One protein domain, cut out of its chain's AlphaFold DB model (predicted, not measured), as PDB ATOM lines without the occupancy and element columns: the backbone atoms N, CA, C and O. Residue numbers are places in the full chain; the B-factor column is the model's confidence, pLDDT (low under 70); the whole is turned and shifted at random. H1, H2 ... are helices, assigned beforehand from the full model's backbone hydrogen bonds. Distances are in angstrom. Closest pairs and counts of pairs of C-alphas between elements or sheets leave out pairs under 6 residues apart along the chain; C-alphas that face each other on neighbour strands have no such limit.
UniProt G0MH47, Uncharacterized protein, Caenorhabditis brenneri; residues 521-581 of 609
ATOM      1  N   ILE A 521      25.729  -5.792   7.189       90.12
ATOM      2  CA  ILE A 521      25.946  -7.237   7.269       90.12
ATOM      3  C   ILE A 521      24.694  -7.900   7.864       90.12
ATOM      4  O   ILE A 521      24.357  -7.661   9.028       90.12
ATOM      5  N   PRO A 522      23.982  -8.755   7.109       89.25
ATOM      6  CA  PRO A 522      22.799  -9.442   7.619       89.25
ATOM      7  C   PRO A 522      23.111 -10.349   8.812       89.25
ATOM      8  O   PRO A 522      24.135 -11.034   8.826       89.25
ATOM      9  N   VAL A 523      22.183 -10.441   9.768       85.06
ATOM     10  CA  VAL A 523      22.236 -11.478  10.810       85.06
ATOM     11  C   VAL A 523      22.216 -12.851  10.134       85.06
ATOM     12  O   VAL A 523      21.371 -13.109   9.280       85.06
ATOM     13  N   GLY A 524      23.167 -13.713  10.500       83.19
ATOM     14  CA  GLY A 524      23.357 -15.031   9.884       83.19
ATOM     15  C   GLY A 524      24.276 -15.045   8.655       83.19
ATOM     16  O   GLY A 524      24.578 -16.125   8.154       83.19
ATOM     17  N   SER A 525      24.758 -13.886   8.181       89.19
ATOM     18  CA  SER A 525      25.839 -13.830   7.181       89.19
ATOM     19  C   SER A 525      27.140 -14.394   7.780       89.19
ATOM     20  O   SER A 525      27.388 -14.188   8.972       89.19
ATOM     21  N   PRO A 526      28.022 -15.042   6.992       89.44
ATOM     22  CA  PRO A 526      29.354 -15.453   7.452       89.44
ATOM     23  C   PRO A 526      30.191 -14.302   8.029       89.44
ATOM     24  O   PRO A 526      31.061 -14.525   8.869       89.44
ATOM     25  N   ASN A 527      29.920 -13.070   7.588       91.06
ATOM     26  CA  ASN A 527      30.609 -11.867   8.046       91.06
ATOM     27  C   ASN A 527      29.965 -11.239   9.294       91.06
ATOM     28  O   ASN A 527      30.489 -10.259   9.827       91.06
ATOM     29  N   PHE A 528      28.833 -11.761   9.773       89.44
ATOM     30  CA  PHE A 528      28.114 -11.180  10.904       89.44
ATOM     31  C   PHE A 528      28.953 -11.251  12.185       89.44
ATOM     32  O   PHE A 528      29.404 -12.320  12.594       89.44
ATOM     33  N   GLY A 529      29.194 -10.098  12.816       87.94
ATOM     34  CA  GLY A 529      30.068  -9.997  13.992       87.94
ATOM     35  C   GLY A 529      31.555 -10.247  13.700       87.94
ATOM     36  O   GLY A 529      32.349 -10.400  14.635       87.94
ATOM     37  N   LYS A 530      31.964 -10.294  12.425       91.19
ATOM     38  CA  LYS A 530      33.363 -10.496  12.046       91.19
ATOM     39  C   LYS A 530      34.199  -9.298  12.476       91.19
ATOM     40  O   LYS A 530      33.999  -8.177  12.033       91.19
ATOM     41  N   THR A 531      35.189  -9.565  13.318       88.88
ATOM     42  CA  THR A 531      36.165  -8.571  13.795       88.88
ATOM     43  C   THR A 531      37.607  -8.988  13.518       88.88
ATOM     44  O   THR A 531      38.539  -8.237  13.800       88.88
ATOM     45  N   LYS A 532      37.831 -10.188  12.975       91.00
ATOM     46  CA  LYS A 532      39.150 -10.745  12.647       91.00
ATOM     47  C   LYS A 532      39.249 -10.962  11.140       91.00
ATOM     48  O   LYS A 532      38.273 -11.382  10.529       91.00
ATOM     49  N   PHE A 533      40.422 -10.675  10.591       92.62
ATOM     50  CA  PHE A 533      40.739 -10.792   9.171       92.62
ATOM     51  C   PHE A 533      42.008 -11.638   9.052       92.62
ATOM     52  O   PHE A 533      42.880 -11.537   9.918       92.62
ATOM     53  N   SER A 534      42.079 -12.518   8.055       92.25
ATOM     54  CA  SER A 534      43.312 -13.263   7.758       92.25
ATOM     55  C   SER A 534      44.339 -12.358   7.069       92.25
ATOM     56  O   SER A 534      43.977 -11.328   6.511       92.25
ATOM     57  N   GLU A 535      45.616 -12.743   7.037       88.94
ATOM     58  CA  GLU A 535      46.651 -11.964   6.331       88.94
ATOM     59  C   GLU A 535      46.379 -11.821   4.820       88.94
ATOM     60  O   GLU A 535      46.824 -10.868   4.180       88.94
ATOM     61  N   GLU A 536      45.679 -12.785   4.219       90.50
ATOM     62  CA  GLU A 536      45.254 -12.719   2.816       90.50
ATOM     63  C   GLU A 536      44.119 -11.710   2.632       90.50
ATOM     64  O   GLU A 536      44.169 -10.883   1.720       90.50
ATOM     65  N   GLU A 537      43.133 -11.726   3.533       91.94
ATOM     66  CA  GLU A 537      42.039 -10.757   3.544       91.94
ATOM     67  C   GLU A 537      42.559  -9.345   3.812       91.94
ATOM     68  O   GLU A 537      42.192  -8.417   3.101       91.94
ATOM     69  N   GLU A 538      43.458  -9.170   4.782       91.62
ATOM     70  CA  GLU A 538      44.082  -7.879   5.076       91.62
ATOM     71  C   GLU A 538      44.781  -7.309   3.838       91.62
ATOM     72  O   GLU A 538      44.536  -6.157   3.474       91.62
ATOM     73  N   ARG A 539      45.581  -8.121   3.132       88.56
ATOM     74  CA  ARG A 539      46.242  -7.708   1.885       88.56
ATOM     75  C   ARG A 539      45.243  -7.330   0.791       88.56
ATOM     76  O   ARG A 539      45.441  -6.313   0.125       88.56
ATOM     77  N   ALA A 540      44.174  -8.108   0.617       90.94
ATOM     78  CA  ALA A 540      43.131  -7.821  -0.365       90.94
ATOM     79  C   ALA A 540      42.391  -6.512  -0.047       90.94
ATOM     80  O   ALA A 540      42.285  -5.640  -0.910       90.94
ATOM     81  N   PHE A 541      41.948  -6.328   1.201       91.88
ATOM     82  CA  PHE A 541      41.255  -5.116   1.644       91.88
ATOM     83  C   PHE A 541      42.133  -3.879   1.468       91.88
ATOM     84  O   PHE A 541      41.683  -2.880   0.911       91.88
ATOM     85  N   VAL A 542      43.399  -3.949   1.880       89.19
ATOM     86  CA  VAL A 542      44.361  -2.855   1.717       89.19
ATOM     87  C   VAL A 542      44.547  -2.488   0.244       89.19
ATOM     88  O   VAL A 542      44.433  -1.311  -0.109       89.19
ATOM     89  N   ALA A 543      44.786  -3.476  -0.623       88.31
ATOM     90  CA  ALA A 543      44.970  -3.249  -2.054       88.31
ATOM     91  C   ALA A 543      43.734  -2.596  -2.693       88.31
ATOM     92  O   ALA A 543      43.868  -1.631  -3.449       88.31
ATOM     93  N   THR A 544      42.533  -3.068  -2.351       89.88
ATOM     94  CA  THR A 544      41.284  -2.508  -2.870       89.88
ATOM     95  C   THR A 544      41.024  -1.095  -2.353       89.88
ATOM     96  O   THR A 544      40.720  -0.211  -3.149       89.88
ATOM     97  N   ILE A 545      41.196  -0.840  -1.054       88.94
ATOM     98  CA  ILE A 545      40.969   0.481  -0.439       88.94
ATOM     99  C   ILE A 545      41.843   1.555  -1.108       88.94
ATOM    100  O   ILE A 545      41.378   2.677  -1.324       88.94
ATOM    101  N   ILE A 546      43.070   1.211  -1.510       84.31
ATOM    102  CA  ILE A 546      43.952   2.108  -2.277       84.31
ATOM    103  C   ILE A 546      43.406   2.390  -3.678       84.31
ATOM    104  O   ILE A 546      43.449   3.532  -4.133       84.31
ATOM    105  N   GLN A 547      42.914   1.361  -4.369       85.50
ATOM    106  CA  GLN A 547      42.371   1.488  -5.726       85.50
ATOM    107  C   GLN A 547      41.044   2.258  -5.754       85.50
ATOM    108  O   GLN A 547      40.722   2.890  -6.760       85.50
ATOM    109  N   THR A 548      40.293   2.251  -4.650       85.62
ATOM    110  CA  THR A 548      38.999   2.931  -4.509       85.62
ATOM    111  C   THR A 548      39.037   3.977  -3.384       85.62
ATOM    112  O   THR A 548      38.411   3.803  -2.327       85.62
ATOM    113  N   PRO A 549      39.771   5.092  -3.566       82.06
ATOM    114  CA  PRO A 549      39.923   6.096  -2.522       82.06
ATOM    115  C   PRO A 549      38.575   6.752  -2.194       82.06
ATOM    116  O   PRO A 549      37.841   7.173  -3.089       82.06
ATOM    117  N   ARG A 550      38.264   6.881  -0.895       82.94
ATOM    118  CA  ARG A 550      37.061   7.559  -0.355       82.94
ATOM    119  C   ARG A 550      35.710   6.962  -0.767       82.94
ATOM    120  O   ARG A 550      34.683   7.587  -0.522       82.94
ATOM    121  N   ASN A 551      35.682   5.773  -1.365       87.56
ATOM    122  CA  ASN A 551      34.448   5.145  -1.819       87.56
ATOM    123  C   ASN A 551      34.302   3.726  -1.247       87.56
ATOM    124  O   ASN A 551      34.861   2.773  -1.788       87.56
ATOM    125  N   ILE A 552      33.541   3.601  -0.151       89.06
ATOM    126  CA  ILE A 552      33.267   2.316   0.522       89.06
ATOM    127  C   ILE A 552      32.512   1.373  -0.413       89.06
ATOM    128  O   ILE A 552      32.880   0.211  -0.543       89.06
ATOM    129  N   LYS A 553      31.502   1.888  -1.118       90.75
ATOM    130  CA  LYS A 553      30.668   1.110  -2.036       90.75
ATOM    131  C   LYS A 553      31.477   0.490  -3.175       90.75
ATOM    132  O   LYS A 553      31.293  -0.678  -3.505       90.75
ATOM    133  N   ALA A 554      32.410   1.248  -3.750       90.19
ATOM    134  CA  ALA A 554      33.315   0.726  -4.772       90.19
ATOM    135  C   ALA A 554      34.275  -0.332  -4.203       90.19
ATOM    136  O   ALA A 554      34.490  -1.355  -4.848       90.19
ATOM    137  N   ALA A 555      34.807  -0.118  -2.994       90.88
ATOM    138  CA  ALA A 555      35.679  -1.091  -2.338       90.88
ATOM    139  C   ALA A 555      34.950  -2.417  -2.065       90.88
ATOM    140  O   ALA A 555      35.445  -3.490  -2.404       90.88
ATOM    141  N   ALA A 556      33.744  -2.327  -1.505       92.38
ATOM    142  CA  ALA A 556      32.879  -3.457  -1.199       92.38
ATOM    143  C   ALA A 556      32.532  -4.267  -2.460       92.38
ATOM    144  O   ALA A 556      32.641  -5.492  -2.456       92.38
ATOM    145  N   ALA A 557      32.215  -3.585  -3.567       92.50
ATOM    146  CA  ALA A 557      31.928  -4.226  -4.849       92.50
ATOM    147  C   ALA A 557      33.131  -4.994  -5.423       92.50
ATOM    148  O   ALA A 557      32.956  -6.088  -5.954       92.50
ATOM    149  N   VAL A 558      34.350  -4.454  -5.302       93.62
ATOM    150  CA  VAL A 558      35.579  -5.126  -5.771       93.62
ATOM    151  C   VAL A 558      35.929  -6.332  -4.896       93.62
ATOM    152  O   VAL A 558      36.350  -7.361  -5.415       93.62
ATOM    153  N   LEU A 559      35.736  -6.218  -3.581       92.69
ATOM    154  CA  LEU A 559      35.974  -7.304  -2.625       92.69
ATOM    155  C   LEU A 559      34.851  -8.352  -2.612       92.69
ATOM    156  O   LEU A 559      35.035  -9.419  -2.033       92.69
ATOM    157  N   ASN A 560      33.710  -8.058  -3.243       93.69
ATOM    158  CA  ASN A 560      32.489  -8.859  -3.179       93.69
ATOM    159  C   ASN A 560      32.036  -9.123  -1.725       93.69
ATOM    160  O   ASN A 560      31.739 -10.255  -1.342       93.69
ATOM    161  N   VAL A 561      32.019  -8.064  -0.910       93.44
ATOM    162  CA  VAL A 561      31.599  -8.080   0.505       93.44
ATOM    163  C   VAL A 561      30.611  -6.951   0.798       93.44
ATOM    164  O   VAL A 561      30.413  -6.057  -0.023       93.44
ATOM    165  N   GLU A 562      29.992  -6.971   1.976       93.94
ATOM    166  CA  GLU A 562      29.107  -5.904   2.446       93.94
ATOM    167  C   GLU A 562      29.878  -4.604   2.766       93.94
ATOM    168  O   GLU A 562      31.012  -4.636   3.251       93.94
ATOM    169  N   GLU A 563      29.257  -3.439   2.537       93.50
ATOM    170  CA  GLU A 563      29.876  -2.121   2.783       93.50
ATOM    171  C   GLU A 563      30.278  -1.931   4.255       93.50
ATOM    172  O   GLU A 563      31.361  -1.425   4.552       93.50
ATOM    173  N   GLU A 564      29.452  -2.406   5.188       92.94
ATOM    174  CA  GLU A 564      29.740  -2.388   6.623       92.94
ATOM    175  C   GLU A 564      30.991  -3.206   6.972       92.94
ATOM    176  O   GLU A 564      31.725  -2.829   7.884       92.94
ATOM    177  N   LEU A 565      31.322  -4.275   6.239       93.56
ATOM    178  CA  LEU A 565      32.546  -5.031   6.519       93.56
ATOM    179  C   LEU A 565      33.804  -4.210   6.196       93.56
ATOM    180  O   LEU A 565      34.811  -4.302   6.903       93.56
ATOM    181  N   VAL A 566      33.734  -3.366   5.164       92.06
ATOM    182  CA  VAL A 566      34.792  -2.401   4.832       92.06
ATOM    183  C   VAL A 566      34.899  -1.324   5.917       92.06
ATOM    184  O   VAL A 566      36.011  -0.977   6.319       92.06
ATOM    185  N   GLU A 567      33.777  -0.840   6.459       91.00
ATOM    186  CA  GLU A 567      33.778   0.076   7.613       91.00
ATOM    187  C   GLU A 567      34.413  -0.557   8.853       91.00
ATOM    188  O   GLU A 567      35.265   0.058   9.496       91.00
ATOM    189  N   VAL A 568      34.044  -1.799   9.177       91.44
ATOM    190  CA  VAL A 568      34.619  -2.557  10.297       91.44
ATOM    191  C   VAL A 568      36.130  -2.700  10.129       91.44
ATOM    192  O   VAL A 568      36.879  -2.484  11.088       91.44
ATOM    193  N   PHE A 569      36.597  -2.997   8.913       92.12
ATOM    194  CA  PHE A 569      38.021  -3.062   8.602       92.12
ATOM    195  C   PHE A 569      38.720  -1.714   8.840       92.12
ATOM    196  O   PHE A 569      39.701  -1.650   9.584       92.12
ATOM    197  N   LEU A 570      38.197  -0.622   8.274       89.00
ATOM    198  CA  LEU A 570      38.759   0.728   8.421       89.00
ATOM    199  C   LEU A 570      38.775   1.206   9.885       89.00
ATOM    200  O   LEU A 570      39.741   1.835  10.324       89.00
ATOM    201  N   ASN A 571      37.739   0.873  10.658       88.12
ATOM    202  CA  ASN A 571      37.638   1.212  12.078       88.12
ATOM    203  C   ASN A 571      38.651   0.445  12.934       88.12
ATOM    204  O   ASN A 571      39.208   1.003  13.887       88.12
ATOM    205  N   LYS A 572      38.912  -0.821  12.588       88.44
ATOM    206  CA  LYS A 572      39.884  -1.672  13.279       88.44
ATOM    207  C   LYS A 572      41.328  -1.291  12.942       88.44
ATOM    208  O   LYS A 572      42.154  -1.143  13.845       88.44
ATOM    209  N   TYR A 573      41.645  -1.112  11.662       87.12
ATOM    210  CA  TYR A 573      42.995  -0.818  11.174       87.12
ATOM    211  C   TYR A 573      43.141   0.674  10.853       87.12
ATOM    212  O   TYR A 573      43.250   1.073   9.697       87.12
ATOM    213  N   LYS A 574      43.176   1.519  11.891       82.94
ATOM    214  CA  LYS A 574      43.346   2.979  11.745       82.94
ATOM    215  C   LYS A 574      44.673   3.365  11.065       82.94
ATOM    216  O   LYS A 574      45.621   2.578  11.022       82.94
ATOM    217  N   ALA A 575      44.751   4.614  10.592       70.31
ATOM    218  CA  ALA A 575      45.942   5.218   9.991       70.31
ATOM    219  C   ALA A 575      47.142   5.156  10.961       70.31
ATOM    220  O   ALA A 575      47.229   5.941  11.900       70.31
ATOM    221  N   GLY A 576      48.032   4.180  10.771       68.81
ATOM    222  CA  GLY A 576      49.151   3.886  11.680       68.81
ATOM    223  C   GLY A 576      49.290   2.409  12.060       68.81
ATOM    224  O   GLY A 576      50.308   2.020  12.631       68.81
ATOM    225  N   ASN A 577      48.306   1.568  11.729       82.81
ATOM    226  CA  ASN A 577      48.417   0.124  11.914       82.81
ATOM    227  C   ASN A 577      49.501  -0.491  10.999       82.81
ATOM    228  O   ASN A 577      49.739  -0.008   9.890       82.81
ATOM    229  N   ALA A 578      50.142  -1.572  11.461       81.62
ATOM    230  CA  ALA A 578      51.171  -2.305  10.728       81.62
ATOM    231  C   ALA A 578      50.714  -2.816   9.355       81.62
ATOM    232  O   ALA A 578      51.527  -2.862   8.440       81.62
ATOM    233  N   VAL A 579      49.421  -3.099   9.199       81.44
ATOM    234  CA  VAL A 579      48.793  -3.528   7.939       81.44
ATOM    235  C   VAL A 579      48.969  -2.501   6.803       81.44
ATOM    236  O   VAL A 579      48.903  -2.849   5.631       81.44
ATOM    237  N   TRP A 580      49.284  -1.242   7.131       80.50
ATOM    238  CA  TRP A 580      49.569  -0.182   6.157       80.50
ATOM    239  C   TRP A 580      51.071   0.054   5.902       80.50
ATOM    240  O   TRP A 580      51.416   0.952   5.137       80.50
ATOM    241  N   LYS A 581      51.987  -0.681   6.558       70.69
ATOM    242  CA  LYS A 581      53.438  -0.377   6.556       70.69
ATOM    243  C   LYS A 581      54.132  -0.602   5.216       70.69
ATOM    244  O   LYS A 581      55.074   0.130   4.921       70.69
TER     245      LYS A 581
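AT A GLANCE: This is residues 521 to 581 of the 609 residues of an uncharacterized protein of Caenorhabditis brenneri (UniProt G0MH47). Three short helices make a compact core: their centres form a triangle, and each helix is turned well away from the direction of the next. The unnamed stretch of residues 521 to 534 runs from one end of the long axis past H3 to H1, and the chain leaves H3 for the other end of that axis, at Lys 581. The printed part has 61 residues, with three named helices in the order H1, H2, H3 and no named strand; the class is all helix, and helices hold 31 of the 61 printed residues. The whole is compact, with a radius of gyration of the C-alphas of 11.0 A, and elongated, spanning 34 by 21 by 18 A.

IN THESE COORDINATES: Begin at C-alpha 521, at (25.946, -7.237, 7.269); from there residues 521 to 534 hold no named element. Find C-alpha 535 at (46.651, -11.964, 6.331); there H1 begins, residues 535 to 547, and it runs 18.6 A from first to last C-alpha. H2 follows as residues 552 to 559, 10.5 A long. H3 is residues 563 to 572, 14.5 A long, and ends at C-alpha 572, at (39.884, -1.672, 13.279).

HOW THE PARTS SIT: Look first at H1 and H2, which touch; their closest C-alphas are those of Thr 544 and Ala 555, 5.8 A apart. Their lines stand at a steep tilt of 51 degrees, and they run opposite ways. Go on to H2 and H3, which also touch; their closest C-alphas are those of Ala 556 and Glu 563, 5.2 A apart. Their lines are about perpendicular, at 81 degrees. H1 and H3 are close but not clearly touching: their closest C-alphas are those of Phe 541 and Val 566, 7.7 A apart. Their lines stand at 73 degrees, only just about perpendicular. In the backbones of H1, H2 and H3, every O i to N i+4 pair is within hydrogen-bond range.

THE WHOLE: The two C-alphas farthest apart are those of Gly 524 and Lys 581, at 33.6 A; the first and last printed C-alphas, of Ile 521 and Lys 581, are 28.3 A apart. In residues 521 to 534 you will find C-alphas 9 to 19 A from the mean of all C-alphas. The printed part has no cut. The links from H1 to H2, with 4 residues between them, and from H2 to H3, with 3, are tight. In the B-factor column the mean pLDDT of the printed part is 88.2, and residue 576 is under 70, where the model's confidence is low.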